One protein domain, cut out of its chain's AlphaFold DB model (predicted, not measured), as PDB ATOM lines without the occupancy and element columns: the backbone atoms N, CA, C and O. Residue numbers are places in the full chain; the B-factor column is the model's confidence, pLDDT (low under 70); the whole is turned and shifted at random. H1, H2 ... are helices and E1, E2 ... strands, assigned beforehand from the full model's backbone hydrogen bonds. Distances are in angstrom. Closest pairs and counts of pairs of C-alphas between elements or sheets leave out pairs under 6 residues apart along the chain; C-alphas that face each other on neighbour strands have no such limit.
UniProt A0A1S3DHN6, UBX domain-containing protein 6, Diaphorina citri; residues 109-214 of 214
ATOM      1  N   VAL A 109     -19.143  14.048  10.890       85.38
ATOM      2  CA  VAL A 109     -18.405  12.779  10.994       85.38
ATOM      3  C   VAL A 109     -19.068  11.793  10.040       85.38
ATOM      4  O   VAL A 109     -20.277  11.586  10.121       85.38
ATOM      5  N   TYR A 110     -18.278  11.190   9.156       91.00
ATOM      6  CA  TYR A 110     -18.738  10.187   8.199       91.00
ATOM      7  C   TYR A 110     -18.022   8.862   8.428       91.00
ATOM      8  O   TYR A 110     -16.904   8.823   8.948       91.00
ATOM      9  N   PHE A 111     -18.667   7.780   8.009       89.56
ATOM     10  CA  PHE A 111     -18.212   6.417   8.253       89.56
ATOM     11  C   PHE A 111     -17.994   5.679   6.935       89.56
ATOM     12  O   PHE A 111     -18.547   6.053   5.900       89.56
ATOM     13  N   LYS A 112     -17.191   4.617   6.994       90.56
ATOM     14  CA  LYS A 112     -17.000   3.646   5.913       90.56
ATOM     15  C   LYS A 112     -17.064   2.241   6.501       90.56
ATOM     16  O   LYS A 112     -16.514   2.017   7.581       90.56
ATOM     17  N   CYS A 113     -17.694   1.307   5.799       83.75
ATOM     18  CA  CYS A 113     -17.802  -0.081   6.233       83.75
ATOM     19  C   CYS A 113     -17.408  -1.015   5.080       83.75
ATOM     20  O   CYS A 113     -18.267  -1.351   4.270       83.75
ATOM     21  N   PRO A 114     -16.148  -1.494   5.022       88.75
ATOM     22  CA  PRO A 114     -15.665  -2.344   3.928       88.75
ATOM     23  C   PRO A 114     -16.465  -3.637   3.706       88.75
ATOM     24  O   PRO A 114     -16.350  -4.252   2.654       88.75
ATOM     25  N   LEU A 115     -17.251  -4.067   4.699       82.44
ATOM     26  CA  LEU A 115     -18.091  -5.263   4.618       82.44
ATOM     27  C   LEU A 115     -19.388  -5.035   3.833       82.44
ATOM     28  O   LEU A 115     -19.923  -5.980   3.269       82.44
ATOM     29  N   ILE A 116     -19.893  -3.799   3.804       84.38
ATOM     30  CA  ILE A 116     -21.181  -3.456   3.180       84.38
ATOM     31  C   ILE A 116     -20.961  -2.570   1.946       84.38
ATOM     32  O   ILE A 116     -21.693  -2.682   0.965       84.38
ATOM     33  N   GLY A 117     -19.943  -1.703   1.957       86.25
ATOM     34  CA  GLY A 117     -19.557  -0.906   0.796       86.25
ATOM     35  C   GLY A 117     -18.441   0.109   1.062       86.25
ATOM     36  O   GLY A 117     -18.157   0.493   2.196       86.25
ATOM     37  N   ASP A 118     -17.833   0.599  -0.015       86.50
ATOM     38  CA  ASP A 118     -16.696   1.533   0.041       86.50
ATOM     39  C   ASP A 118     -17.101   3.018   0.118       86.50
ATOM     40  O   ASP A 118     -16.254   3.915   0.095       86.50
ATOM     41  N   GLU A 119     -18.400   3.300   0.197       90.25
ATOM     42  CA  GLU A 119     -18.931   4.660   0.251       90.25
ATOM     43  C   GLU A 119     -18.632   5.353   1.592       90.25
ATOM     44  O   GLU A 119     -18.385   4.718   2.618       90.25
ATOM     45  N   VAL A 120     -18.661   6.687   1.595       90.56
ATOM     46  CA  VAL A 120     -18.504   7.504   2.806       90.56
ATOM     47  C   VAL A 120     -19.833   8.189   3.086       90.56
ATOM     48  O   VAL A 120     -20.208   9.112   2.367       90.56
ATOM     49  N   LEU A 121     -20.551   7.715   4.105       90.69
ATOM     50  CA  LEU A 121     -21.925   8.128   4.408       90.69
ATOM     51  C   LEU A 121     -22.087   8.568   5.868       90.69
ATOM     52  O   LEU A 121     -21.204   8.346   6.707       90.69
ATOM     53  N   SER A 122     -23.220   9.213   6.161       91.75
ATOM     54  CA  SER A 122     -23.625   9.542   7.530       91.75
ATOM     55  C   SER A 122     -23.935   8.272   8.331       91.75
ATOM     56  O   SER A 122     -24.013   7.171   7.781       91.75
ATOM     57  N   LYS A 123     -24.103   8.406   9.650       88.62
ATOM     58  CA  LYS A 123     -24.477   7.261  10.489       88.62
ATOM     59  C   LYS A 123     -25.859   6.739  10.096       88.62
ATOM     60  O   LYS A 123     -26.049   5.532  10.036       88.62
ATOM     61  N   GLU A 124     -26.802   7.638   9.846       90.50
ATOM     62  CA  GLU A 124     -28.192   7.328   9.529       90.50
ATOM     63  C   GLU A 124     -28.292   6.511   8.235       90.50
ATOM     64  O   GLU A 124     -28.857   5.419   8.249       90.50
ATOM     65  N   ASP A 125     -27.635   6.970   7.165       91.62
ATOM     66  CA  ASP A 125     -27.615   6.267   5.873       91.62
ATOM     67  C   ASP A 125     -26.942   4.888   5.992       91.62
ATOM     68  O   ASP A 125     -27.371   3.902   5.388       91.62
ATOM     69  N   TRP A 126     -25.882   4.789   6.805       92.56
ATOM     70  CA  TRP A 126     -25.238   3.505   7.073       92.56
ATOM     71  C   TRP A 126     -26.142   2.544   7.836       92.56
ATOM     72  O   TRP A 126     -26.112   1.351   7.550       92.56
ATOM     73  N   MET A 127     -26.944   3.027   8.784       90.81
ATOM     74  CA  MET A 127     -27.869   2.176   9.536       90.81
ATOM     75  C   MET A 127     -28.953   1.576   8.638       90.81
ATOM     76  O   MET A 127     -29.323   0.420   8.841       90.81
ATOM     77  N   GLU A 128     -29.424   2.314   7.630       93.12
ATOM     78  CA  GLU A 128     -30.348   1.784   6.620       93.12
ATOM     79  C   GLU A 128     -29.683   0.686   5.783       93.12
ATOM     80  O   GLU A 128     -30.223  -0.414   5.672       93.12
ATOM     81  N   LYS A 129     -28.456   0.917   5.301       93.00
ATOM     82  CA  LYS A 129     -27.698  -0.108   4.563       93.00
ATOM     83  C   LYS A 129     -27.377  -1.343   5.404       93.00
ATOM     84  O   LYS A 129     -27.464  -2.461   4.909       93.00
ATOM     85  N   ILE A 130     -27.012  -1.159   6.674       92.38
ATOM     86  CA  ILE A 130     -26.775  -2.260   7.618       92.38
ATOM     87  C   ILE A 130     -28.057  -3.065   7.805       92.38
ATOM     88  O   ILE A 130     -28.012  -4.290   7.770       92.38
ATOM     89  N   ARG A 131     -29.200  -2.394   7.974       93.50
ATOM     90  CA  ARG A 131     -30.501  -3.056   8.077       93.50
ATOM     91  C   ARG A 131     -30.782  -3.900   6.835       93.50
ATOM     92  O   ARG A 131     -31.065  -5.083   6.984       93.50
ATOM     93  N   GLU A 132     -30.674  -3.329   5.639       93.00
ATOM     94  CA  GLU A 132     -30.903  -4.056   4.382       93.00
ATOM     95  C   GLU A 132     -29.972  -5.263   4.235       93.00
ATOM     96  O   GLU A 132     -30.435  -6.361   3.935       93.00
ATOM     97  N   PHE A 133     -28.680  -5.074   4.512       92.25
ATOM     98  CA  PHE A 133     -27.686  -6.140   4.471       92.25
ATOM     99  C   PHE A 133     -28.037  -7.282   5.432       92.25
ATOM    100  O   PHE A 133     -28.084  -8.437   5.022       92.25
ATOM    101  N   LEU A 134     -28.349  -6.963   6.691       90.81
ATOM    102  CA  LEU A 134     -28.705  -7.971   7.690       90.81
ATOM    103  C   LEU A 134     -29.996  -8.713   7.324       90.81
ATOM    104  O   LEU A 134     -30.077  -9.919   7.523       90.81
ATOM    105  N   TYR A 135     -31.006  -8.032   6.778       90.94
ATOM    106  CA  TYR A 135     -32.233  -8.704   6.347       90.94
ATOM    107  C   TYR A 135     -32.033  -9.576   5.103       90.94
ATOM    108  O   TYR A 135     -32.656 -10.629   5.018       90.94
ATOM    109  N   ALA A 136     -31.147  -9.197   4.180       90.19
ATOM    110  CA  ALA A 136     -30.770 -10.059   3.061       90.19
ATOM    111  C   ALA A 136     -30.036 -11.321   3.550       90.19
ATOM    112  O   ALA A 136     -30.354 -12.426   3.124       90.19
ATOM    113  N   SER A 137     -29.127 -11.180   4.519       86.19
ATOM    114  CA  SER A 137     -28.414 -12.308   5.140       86.19
ATOM    115  C   SER A 137     -29.292 -13.214   6.014       86.19
ATOM    116  O   SER A 137     -28.824 -14.250   6.477       86.19
ATOM    117  N   LEU A 138     -30.552 -12.849   6.289       85.81
ATOM    118  CA  LEU A 138     -31.495 -13.749   6.965       85.81
ATOM    119  C   LEU A 138     -32.030 -14.845   6.038       85.81
ATOM    120  O   LEU A 138     -32.546 -15.842   6.541       85.81
ATOM    121  N   GLU A 139     -31.945 -14.664   4.716       82.25
ATOM    122  CA  GLU A 139     -32.386 -15.674   3.745       82.25
ATOM    123  C   GLU A 139     -31.499 -16.931   3.784       82.25
ATOM    124  O   GLU A 139     -31.957 -18.027   3.462       82.25
ATOM    125  N   ASP A 140     -30.257 -16.791   4.250       79.62
ATOM    126  CA  ASP A 140     -29.322 -17.896   4.426       79.62
ATOM    127  C   ASP A 140     -29.618 -18.665   5.728       79.62
ATOM    128  O   ASP A 140     -29.209 -18.277   6.825       79.62
ATOM    129  N   GLU A 141     -30.302 -19.810   5.616       72.06
ATOM    130  CA  GLU A 141     -30.729 -20.632   6.766       72.06
ATOM    131  C   GLU A 141     -29.586 -21.014   7.723       72.06
ATOM    132  O   GLU A 141     -29.803 -21.128   8.929       72.06
ATOM    133  N   GLN A 142     -28.361 -21.198   7.214       76.31
ATOM    134  CA  GLN A 142     -27.210 -21.578   8.043       76.31
ATOM    135  C   GLN A 142     -26.799 -20.480   9.032       76.31
ATOM    136  O   GLN A 142     -26.305 -20.789  10.119       76.31
ATOM    137  N   GLU A 143     -26.999 -19.212   8.674       78.94
ATOM    138  CA  GLU A 143     -26.573 -18.059   9.474       78.94
ATOM    139  C   GLU A 143     -27.753 -17.259  10.035       78.94
ATOM    140  O   GLU A 143     -27.550 -16.393  10.886       78.94
ATOM    141  N   ALA A 144     -28.991 -17.599   9.663       85.69
ATOM    142  CA  ALA A 144     -30.202 -16.882  10.055       85.69
ATOM    143  C   ALA A 144     -30.302 -16.624  11.572       85.69
ATOM    144  O   ALA A 144     -30.681 -15.531  11.995       85.69
ATOM    145  N   GLY A 145     -29.906 -17.590  12.410       85.50
ATOM    146  CA  GLY A 145     -29.904 -17.421  13.869       85.50
ATOM    147  C   GLY A 145     -28.904 -16.363  14.360       85.50
ATOM    148  O   GLY A 145     -29.226 -15.556  15.237       85.50
ATOM    149  N   LEU A 146     -27.701 -16.334  13.778       86.44
ATOM    150  CA  LEU A 146     -26.660 -15.348  14.092       86.44
ATOM    151  C   LEU A 146     -27.043 -13.967  13.561       86.44
ATOM    152  O   LEU A 146     -26.974 -12.980  14.294       86.44
ATOM    153  N   THR A 147     -27.520 -13.907  12.320       88.50
ATOM    154  CA  THR A 147     -27.997 -12.680  11.686       88.50
ATOM    155  C   THR A 147     -29.146 -12.057  12.479       88.50
ATOM    156  O   THR A 147     -29.124 -10.859  12.757       88.50
ATOM    157  N   ALA A 148     -30.101 -12.858  12.964       89.88
ATOM    158  CA  ALA A 148     -31.171 -12.364  13.826       89.88
ATOM    159  C   ALA A 148     -30.636 -11.779  15.148       89.88
ATOM    160  O   ALA A 148     -31.110 -10.736  15.601       89.88
ATOM    161  N   CYS A 149     -29.596 -12.377  15.743       88.69
ATOM    162  CA  CYS A 149     -28.937 -11.812  16.926       88.69
ATOM    163  C   CYS A 149     -28.263 -10.463  16.629       88.69
ATOM    164  O   CYS A 149     -28.353  -9.536  17.442       88.69
ATOM    165  N   LEU A 150     -27.615 -10.336  15.467       89.88
ATOM    166  CA  LEU A 150     -27.015  -9.078  15.019       89.88
ATOM    167  C   LEU A 150     -28.077  -7.999  14.817       89.88
ATOM    168  O   LEU A 150     -27.867  -6.871  15.258       89.88
ATOM    169  N   ILE A 151     -29.229  -8.339  14.236       91.94
ATOM    170  CA  ILE A 151     -30.363  -7.418  14.072       91.94
ATOM    171  C   ILE A 151     -30.844  -6.919  15.437       91.94
ATOM    172  O   ILE A 151     -30.929  -5.708  15.652       91.94
ATOM    173  N   ILE A 152     -31.067  -7.832  16.387       92.06
ATOM    174  CA  ILE A 152     -31.530  -7.489  17.738       92.06
ATOM    175  C   ILE A 152     -30.559  -6.519  18.422       92.06
ATOM    176  O   ILE A 152     -30.998  -5.540  19.027       92.06
ATOM    177  N   ARG A 153     -29.246  -6.748  18.311       90.69
ATOM    178  CA  ARG A 153     -28.238  -5.894  18.957       90.69
ATOM    179  C   ARG A 153     -27.991  -4.577  18.221       90.69
ATOM    180  O   ARG A 153     -27.718  -3.577  18.875       90.69
ATOM    181  N   THR A 154     -28.046  -4.584  16.893       88.88
ATOM    182  CA  THR A 154     -27.587  -3.457  16.066       88.88
ATOM    183  C   THR A 154     -28.707  -2.472  15.765       88.88
ATOM    184  O   THR A 154     -28.480  -1.267  15.802       88.88
ATOM    185  N   LEU A 155     -29.918  -2.957  15.475       92.19
ATOM    186  CA  LEU A 155     -31.011  -2.104  14.996       92.19
ATOM    187  C   LEU A 155     -31.887  -1.531  16.117       92.19
ATOM    188  O   LEU A 155     -32.675  -0.620  15.870       92.19
ATOM    189  N   ASN A 156     -31.730  -2.011  17.351       92.81
ATOM    190  CA  ASN A 156     -32.485  -1.530  18.504       92.81
ATOM    191  C   ASN A 156     -31.617  -0.586  19.350       92.81
ATOM    192  O   ASN A 156     -30.526  -0.950  19.782       92.81
ATOM    193  N   SER A 157     -32.103   0.635  19.597       89.00
ATOM    194  CA  SER A 157     -31.310   1.685  20.258       89.00
ATOM    195  C   SER A 157     -31.281   1.551  21.783       89.00
ATOM    196  O   SER A 157     -30.306   1.939  22.425       89.00
ATOM    197  N   GLU A 158     -32.345   1.020  22.389       92.06
ATOM    198  CA  GLU A 158     -32.458   0.894  23.842       92.06
ATOM    199  C   GLU A 158     -31.728  -0.351  24.365       92.06
ATOM    200  O   GLU A 158     -32.328  -1.420  24.508       92.06
ATOM    201  N   SER A 159     -30.447  -0.195  24.711       88.50
ATOM    202  CA  SER A 159     -29.591  -1.272  25.241       88.50
ATOM    203  C   SER A 159     -30.243  -2.061  26.379       88.50
ATOM    204  O   SER A 159     -30.245  -3.288  26.354       88.50
ATOM    205  N   ASP A 160     -30.887  -1.370  27.322       92.75
ATOM    206  CA  ASP A 160     -31.531  -2.007  28.476       92.75
ATOM    207  C   ASP A 160     -32.687  -2.928  28.053       92.75
ATOM    208  O   ASP A 160     -32.894  -3.998  28.628       92.75
ATOM    209  N   LYS A 161     -33.449  -2.537  27.019       93.38
ATOM    210  CA  LYS A 161     -34.530  -3.375  26.476       93.38
ATOM    211  C   LYS A 161     -33.970  -4.560  25.703       93.38
ATOM    212  O   LYS A 161     -34.515  -5.656  25.820       93.38
ATOM    213  N   VAL A 162     -32.880  -4.356  24.961       91.75
ATOM    214  CA  VAL A 162     -32.164  -5.435  24.267       91.75
ATOM    215  C   VAL A 162     -31.697  -6.491  25.263       91.75
ATOM    216  O   VAL A 162     -31.954  -7.677  25.066       91.75
ATOM    217  N   ASP A 163     -31.093  -6.085  26.376       90.88
ATOM    218  CA  ASP A 163     -30.596  -7.032  27.373       90.88
ATOM    219  C   ASP A 163     -31.742  -7.776  28.077       90.88
ATOM    220  O   ASP A 163     -31.670  -8.994  28.258       90.88
ATOM    221  N   LEU A 164     -32.854  -7.095  28.383       93.56
ATOM    222  CA  LEU A 164     -34.066  -7.741  28.908       93.56
ATOM    223  C   LEU A 164     -34.701  -8.725  27.914       93.56
ATOM    224  O   LEU A 164     -35.249  -9.756  28.330       93.56
ATOM    225  N   CYS A 165     -34.650  -8.418  26.617       91.44
ATOM    226  CA  CYS A 165     -35.086  -9.313  25.550       91.44
ATOM    227  C   CYS A 165     -34.240 -10.586  25.546       91.44
ATOM    228  O   CYS A 165     -34.779 -11.688  25.678       91.44
ATOM    229  N   ILE A 166     -32.914 -10.429  25.495       89.31
ATOM    230  CA  ILE A 166     -31.947 -11.530  25.484       89.31
ATOM    231  C   ILE A 166     -32.103 -12.393  26.737       89.31
ATOM    232  O   ILE A 166     -32.214 -13.613  26.630       89.31
ATOM    233  N   GLU A 167     -32.212 -11.786  27.921       91.19
ATOM    234  CA  GLU A 167     -32.441 -12.511  29.175       91.19
ATOM    235  C   GLU A 167     -33.726 -13.358  29.117       91.19
ATOM    236  O   GLU A 167     -33.770 -14.499  29.588       91.19
ATOM    237  N   THR A 168     -34.790 -12.812  28.528       88.62
ATOM    238  CA  THR A 168     -36.079 -13.500  28.391       88.62
ATOM    239  C   THR A 168     -35.998 -14.653  27.387       88.62
ATOM    240  O   THR A 168     -36.475 -15.749  27.685       88.62
ATOM    241  N   MET A 169     -35.342 -14.453  26.243       88.81
ATOM    242  CA  MET A 169     -35.120 -15.506  25.246       88.81
ATOM    243  C   MET A 169     -34.245 -16.636  25.799       88.81
ATOM    244  O   MET A 169     -34.594 -17.808  25.661       88.81
ATOM    245  N   LEU A 170     -33.172 -16.308  26.529       88.88
ATOM    246  CA  LEU A 170     -32.327 -17.295  27.208       88.88
ATOM    247  C   LEU A 170     -33.120 -18.135  28.216       88.88
ATOM    248  O   LEU A 170     -32.882 -19.336  28.336       88.88
ATOM    249  N   LYS A 171     -34.096 -17.544  28.920       88.56
ATOM    250  CA  LYS A 171     -35.002 -18.300  29.803       88.56
ATOM    251  C   LYS A 171     -35.882 -19.275  29.022       88.56
ATOM    252  O   LYS A 171     -36.054 -20.404  29.477       88.56
ATOM    253  N   TYR A 172     -36.417 -18.880  27.867       86.62
ATOM    254  CA  TYR A 172     -37.194 -19.788  27.014       86.62
ATOM    255  C   TYR A 172     -36.348 -20.970  26.541       86.62
ATOM    256  O   TYR A 172     -36.730 -22.118  26.770       86.62
ATOM    257  N   LEU A 173     -35.158 -20.694  26.004       87.50
ATOM    258  CA  LEU A 173     -34.214 -21.723  25.567       87.50
ATOM    259  C   LEU A 173     -33.820 -22.659  26.712       87.50
ATOM    260  O   LEU A 173     -33.873 -23.879  26.575       87.50
ATOM    261  N   LYS A 174     -33.500 -22.107  27.885       88.12
ATOM    262  CA  LYS A 174     -33.154 -22.899  29.068       88.12
ATOM    263  C   LYS A 174     -34.292 -23.828  29.498       88.12
ATOM    264  O   LYS A 174     -34.021 -24.974  29.846       88.12
ATOM    265  N   ASN A 175     -35.543 -23.369  29.454       87.19
ATOM    266  CA  ASN A 175     -36.698 -24.200  29.806       87.19
ATOM    267  C   ASN A 175     -36.872 -25.380  28.838       87.19
ATOM    268  O   ASN A 175     -37.129 -26.495  29.291       87.19
ATOM    269  N   ILE A 176     -36.678 -25.142  27.535       85.62
ATOM    270  CA  ILE A 176     -36.717 -26.181  26.495       85.62
ATOM    271  C   ILE A 176     -35.587 -27.193  26.713       85.62
ATOM    272  O   ILE A 176     -35.839 -28.394  26.752       85.62
ATOM    273  N   LEU A 177     -34.357 -26.716  26.936       84.44
ATOM    274  CA  LEU A 177     -33.181 -27.567  27.151       84.44
ATOM    275  C   LEU A 177     -33.284 -28.423  28.420       84.44
ATOM    276  O   LEU A 177     -32.791 -29.548  28.446       84.44
ATOM    277  N   GLN A 178     -33.888 -27.895  29.487       89.00
ATOM    278  CA  GLN A 178     -34.052 -28.628  30.745       89.00
ATOM    279  C   GLN A 178     -35.171 -29.669  30.682       89.00
ATOM    280  O   GLN A 178     -35.066 -30.705  31.332       89.00
ATOM    281  N   ASN A 179     -36.235 -29.401  29.923       87.12
ATOM    282  CA  ASN A 179     -37.423 -30.250  29.874       87.12
ATOM    283  C   ASN A 179     -37.869 -30.474  28.419       87.12
ATOM    284  O   ASN A 179     -38.959 -30.039  28.037       87.12
ATOM    285  N   PRO A 180     -37.063 -31.168  27.593       84.12
ATOM    286  CA  PRO A 180     -37.336 -31.283  26.164       84.12
ATOM    287  C   PRO A 180     -38.650 -32.015  25.872       84.12
ATOM    288  O   PRO A 180     -39.306 -31.700  24.886       84.12
ATOM    289  N   GLY A 181     -39.074 -32.959  26.719       84.06
ATOM    290  CA  GLY A 181     -40.332 -33.699  26.551       84.06
ATOM    291  C   GLY A 181     -41.602 -32.917  26.907       84.06
ATOM    292  O   GLY A 181     -42.701 -33.386  26.623       84.06
ATOM    293  N   GLU A 182     -41.487 -31.737  27.523       86.62
ATOM    294  CA  GLU A 182     -42.650 -30.940  27.910       86.62
ATOM    295  C   GLU A 182     -43.050 -29.952  26.806       86.62
ATOM    296  O   GLU A 182     -42.483 -28.868  26.657       86.62
ATOM    297  N   GLU A 183     -44.112 -30.284  26.072       83.25
ATOM    298  CA  GLU A 183     -44.621 -29.475  24.953       83.25
ATOM    299  C   GLU A 183     -45.024 -28.045  25.364       83.25
ATOM    300  O   GLU A 183     -44.965 -27.115  24.560       83.25
ATOM    301  N   LYS A 184     -45.373 -27.830  26.641       83.44
ATOM    302  CA  LYS A 184     -45.731 -26.505  27.167       83.44
ATOM    303  C   LYS A 184     -44.590 -25.483  27.056       83.44
ATOM    304  O   LYS A 184     -44.880 -24.294  26.983       83.44
ATOM    305  N   TYR A 185     -43.326 -25.922  27.051       82.50
ATOM    306  CA  TYR A 185     -42.163 -25.038  26.900       82.50
ATOM    307  C   TYR A 185     -41.777 -24.789  25.442       82.50
ATOM    308  O   TYR A 185     -41.030 -23.856  25.175       82.50
ATOM    309  N   ARG A 186     -42.328 -25.566  24.505       83.50
ATOM    310  CA  ARG A 186     -42.136 -25.384  23.059       83.50
ATOM    311  C   ARG A 186     -43.141 -24.405  22.445       83.50
ATOM    312  O   ARG A 186     -43.123 -24.172  21.247       83.50
ATOM    313  N   LYS A 187     -44.058 -23.852  23.247       82.19
ATOM    314  CA  LYS A 187     -45.102 -22.927  22.785       82.19
ATOM    315  C   LYS A 187     -45.074 -21.645  23.601       82.19
ATOM    316  O   LYS A 187     -45.217 -21.671  24.823       82.19
ATOM    317  N   ILE A 188     -44.979 -20.510  22.918       81.62
ATOM    318  CA  ILE A 188     -45.097 -19.184  23.531       81.62
ATOM    319  C   ILE A 188     -46.486 -18.628  23.211       81.62
ATOM    320  O   ILE A 188     -46.911 -18.577  22.060       81.62
ATOM    321  N   ARG A 189     -47.228 -18.207  24.239       80.25
ATOM    322  CA  ARG A 189     -48.521 -17.535  24.043       80.25
ATOM    323  C   ARG A 189     -48.283 -16.080  23.645       80.25
ATOM    324  O   ARG A 189     -47.711 -15.337  24.436       80.25
ATOM    325  N   LEU A 190     -48.807 -15.650  22.497       78.12
ATOM    326  CA  LEU A 190     -48.683 -14.261  22.021       78.12
ATOM    327  C   LEU A 190     -49.340 -13.227  22.952       78.12
ATOM    328  O   LEU A 190     -48.953 -12.064  22.951       78.12
ATOM    329  N   SER A 191     -50.315 -13.641  23.768       77.62
ATOM    330  CA  SER A 191     -50.939 -12.805  24.804       77.62
ATOM    331  C   SER A 191     -50.123 -12.705  26.097       77.62
ATOM    332  O   SER A 191     -50.538 -12.026  27.036       77.62
ATOM    333  N   ASN A 192     -48.982 -13.397  26.195       81.56
ATOM    334  CA  ASN A 192     -48.117 -13.296  27.360       81.56
ATOM    335  C   ASN A 192     -47.517 -11.889  27.425       81.56
ATOM    336  O   ASN A 192     -46.767 -11.477  26.544       81.56
ATOM    337  N   ARG A 193     -47.816 -11.176  28.511       85.94
ATOM    338  CA  ARG A 193     -47.357  -9.805  28.732       85.94
ATOM    339  C   ARG A 193     -45.833  -9.664  28.667       85.94
ATOM    340  O   ARG A 193     -45.341  -8.734  28.049       85.94
ATOM    341  N   ILE A 194     -45.090 -10.611  29.242       87.25
ATOM    342  CA  ILE A 194     -43.620 -10.594  29.221       87.25
ATOM    343  C   ILE A 194     -43.097 -10.748  27.793       87.25
ATOM    344  O   ILE A 194     -42.155 -10.062  27.410       87.25
ATOM    345  N   PHE A 195     -43.731 -11.611  26.998       83.75
ATOM    346  CA  PHE A 195     -43.385 -11.761  25.590       83.75
ATOM    347  C   PHE A 195     -43.657 -10.466  24.814       83.75
ATOM    348  O   PHE A 195     -42.780  -9.994  24.101       83.75
ATOM    349  N   GLN A 196     -44.830  -9.854  24.997       83.75
ATOM    350  CA  GLN A 196     -45.200  -8.614  24.308       83.75
ATOM    351  C   GLN A 196     -44.283  -7.437  24.657       83.75
ATOM    352  O   GLN A 196     -43.842  -6.719  23.768       83.75
ATOM    353  N   GLU A 197     -43.990  -7.251  25.945       88.06
ATOM    354  CA  GLU A 197     -43.226  -6.101  26.441       88.06
ATOM    355  C   GLU A 197     -41.716  -6.216  26.210       88.06
ATOM    356  O   GLU A 197     -41.036  -5.194  26.226       88.06
ATOM    357  N   ARG A 198     -41.177  -7.436  26.070       89.12
ATOM    358  CA  ARG A 198     -39.719  -7.658  26.024       89.12
ATOM    359  C   ARG A 198     -39.211  -8.288  24.740       89.12
ATOM    360  O   ARG A 198     -38.043  -8.115  24.425       89.12
ATOM    361  N   VAL A 199     -40.031  -9.065  24.039       86.94
ATOM    362  CA  VAL A 199     -39.585  -9.857  22.881       86.94
ATOM    363  C   VAL A 199     -40.278  -9.380  21.611       86.94
ATOM    364  O   VAL A 199     -39.607  -9.010  20.661       86.94
ATOM    365  N   ALA A 200     -41.609  -9.305  21.602       85.69
ATOM    366  CA  ALA A 200     -42.371  -8.934  20.408       85.69
ATOM    367  C   ALA A 200     -42.128  -7.490  19.938       85.69
ATOM    368  O   ALA A 200     -42.349  -7.187  18.772       85.69
ATOM    369  N   CYS A 201     -41.706  -6.598  20.837       86.81
ATOM    370  CA  CYS A 201     -41.392  -5.209  20.510       86.81
ATOM    371  C   CYS A 201     -39.991  -5.007  19.910       86.81
ATOM    372  O   CYS A 201     -39.654  -3.873  19.583       86.81
ATOM    373  N   MET A 202     -39.173  -6.061  19.822       91.81
ATOM    374  CA  MET A 202     -37.777  -5.980  19.391       91.81
ATOM    375  C   MET A 202     -37.635  -6.400  17.930       91.81
ATOM    376  O   MET A 202     -38.104  -7.469  17.532       91.81
ATOM    377  N   GLU A 203     -36.948  -5.578  17.139       92.81
ATOM    378  CA  GLU A 203     -36.643  -5.892  15.740       92.81
ATOM    379  C   GLU A 203     -35.688  -7.102  15.680       92.81
ATOM    380  O   GLU A 203     -34.694  -7.132  16.409       92.81
ATOM    381  N   GLY A 204     -36.012  -8.118  14.869       88.44
ATOM    382  CA  GLY A 204     -35.231  -9.357  14.705       88.44
ATOM    383  C   GLY A 204     -35.534 -10.481  15.703       88.44
ATOM    384  O   GLY A 204     -35.086 -11.614  15.519       88.44
ATOM    385  N   ALA A 205     -36.301 -10.216  16.767       90.38
ATOM    386  CA  ALA A 205     -36.554 -11.219  17.806       90.38
ATOM    387  C   ALA A 205     -37.494 -12.345  17.353       90.38
ATOM    388  O   ALA A 205     -37.347 -13.488  17.785       90.38
ATOM    389  N   LEU A 206     -38.460 -12.052  16.479       88.44
ATOM    390  CA  LEU A 206     -39.343 -13.081  15.929       88.44
ATOM    391  C   LEU A 206     -38.608 -13.958  14.920       88.44
ATOM    392  O   LEU A 206     -38.825 -15.165  14.894       88.44
ATOM    393  N   GLU A 207     -37.732 -13.357  14.122       89.75
ATOM    394  CA  GLU A 207     -36.867 -14.032  13.159       89.75
ATOM    395  C   GLU A 207     -35.983 -15.042  13.892       89.75
ATOM    396  O   GLU A 207     -36.002 -16.218  13.545       89.75
ATOM    397  N   PHE A 208     -35.350 -14.629  14.995       89.88
ATOM    398  CA  PHE A 208     -34.585 -15.528  15.861       89.88
ATOM    399  C   PHE A 208     -35.424 -16.695  16.407       89.88
ATOM    400  O   PHE A 208     -34.988 -17.843  16.413       89.88
ATOM    401  N   LEU A 209     -36.650 -16.436  16.870       85.88
ATOM    402  CA  LEU A 209     -37.507 -17.509  17.385       85.88
ATOM    403  C   LEU A 209     -37.939 -18.494  16.292       85.88
ATOM    404  O   LEU A 209     -38.090 -19.676  16.592       85.88
ATOM    405  N   ARG A 210     -38.110 -18.042  15.042       84.75
ATOM    406  CA  ARG A 210     -38.425 -18.929  13.911       84.75
ATOM    407  C   ARG A 210     -37.275 -19.877  13.598       84.75
ATOM    408  O   ARG A 210     -37.545 -21.039  13.333       84.75
ATOM    409  N   THR A 211     -36.021 -19.427  13.700       84.06
ATOM    410  CA  THR A 211     -34.860 -20.302  13.441       84.06
ATOM    411  C   THR A 211     -34.707 -21.420  14.473       84.06
ATOM    412  O   THR A 211     -34.000 -22.385  14.222       84.06
ATOM    413  N   ILE A 212     -35.337 -21.286  15.647       76.75
ATOM    414  CA  ILE A 212     -35.313 -22.296  16.719       76.75
ATOM    415  C   ILE A 212     -36.452 -23.324  16.569       76.75
ATOM    416  O   ILE A 212     -36.389 -24.392  17.171       76.75
ATOM    417  N   ASP A 213     -37.512 -22.993  15.825       65.25
ATOM    418  CA  ASP A 213     -38.681 -23.869  15.634       65.25
ATOM    419  C   ASP A 213     -38.468 -24.926  14.528       65.25
ATOM    420  O   ASP A 213     -39.205 -25.910  14.470       65.25
ATOM    421  N   THR A 214     -37.465 -24.723  13.669       49.88
ATOM    422  CA  THR A 214     -37.009 -25.641  12.603       49.88
ATOM    423  C   THR A 214     -36.058 -26.711  13.114       49.88
ATOM    424  O   THR A 214     -36.281 -27.889  12.753       49.88
TER     425      THR A 214
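What this domain is: This is residues 109 to 214 of the 214 residues of the protein "UBX domain-containing protein 6" of Diaphorina citri (UniProt A0A1S3DHN6). Three helices, H1, H2 and H3, run back and forth as a loose row with H2 in the middle, and a fourth, H5, packs along H2 and also lies near H3. A small hairpin of two strands, E1 and E2, sits beside H1 at one end of the elongated whole; at the opposite end residues 178 to 183, of which 178 belongs to H3, stick out, and short H4 packs at a slant on residues 161 to 168 of H3. The printed part has 106 residues, with two named strands followed by five named helices along the chain; the class is mostly helix, and the two-stranded sheet, E1 - E2, is antiparallel. The whole is loose, with a radius of gyration of the C-alphas of 16.1 A, and spans 52 by 28 by 20 A.

How they stand to each other: E1, residues 111 to 113, and E2, residues 117 to 121, form a hairpin, antiparallel at 166 degrees, with N 111 and O 121 at 2.9 A and N 117 and O 113 at 2.9 A, within hydrogen-bond range. E2 and H1, residues 123 to 136, are near each other, with 5 pairs of C-alphas within 10 A. H1 touches H2, residues 144 to 155, at a shallow tilt of 16 degrees, opposite ways, as a helical hairpin; their closest C-alphas, Leu 134 and Thr 147, are 6.2 A apart. H2 and H3, residues 159 to 178, touch only at the corner, and only just, with 3 pairs of C-alphas within 8 A; the closest, Arg 153 and Val 162, are 6.6 A apart. With its residues 161 to 168 alone, H3 touches H4, residues 193 to 198, at a steep tilt of 54 degrees; the closest C-alphas, Cys 165 and Arg 198, are 4.9 A apart. H5, residues 205 to 213, touches H2 at a shallow tilt of 14 degrees, opposite ways, the closest C-alphas, Ala 148 and Phe 208, being 5.1 A apart. H3 and H5 are near each other, while H4 and H5 are apart. Every O i to N i+4 pair is within hydrogen-bond range in H1, H2, H3 and H4, and 4 of 5 are in H5.

Where its parts are: E1 begins at C-alpha 111 (-18.212, 6.417, 8.253) and is 6.8 A long; E2 is 10.0 A. H1 measures 19.9 A and H2 15.6 A. H3, the longest helix, runs 28.3 A from C-alpha 159 (-29.591, -1.272, 25.241). H4 is 8.4 A, and H5, 13.0 A, ends at C-alpha 213 (-38.681, -23.869, 15.634).

The domain as a whole: The C-alphas of Val 109 and Gly 181, the two farthest apart, are 53.7 A apart. The printed part has no cut. The link from H3 to H4, residues 179 to 192, is long. The mean pLDDT of the printed part is 87.0, and residues 213 to 214 are under 70.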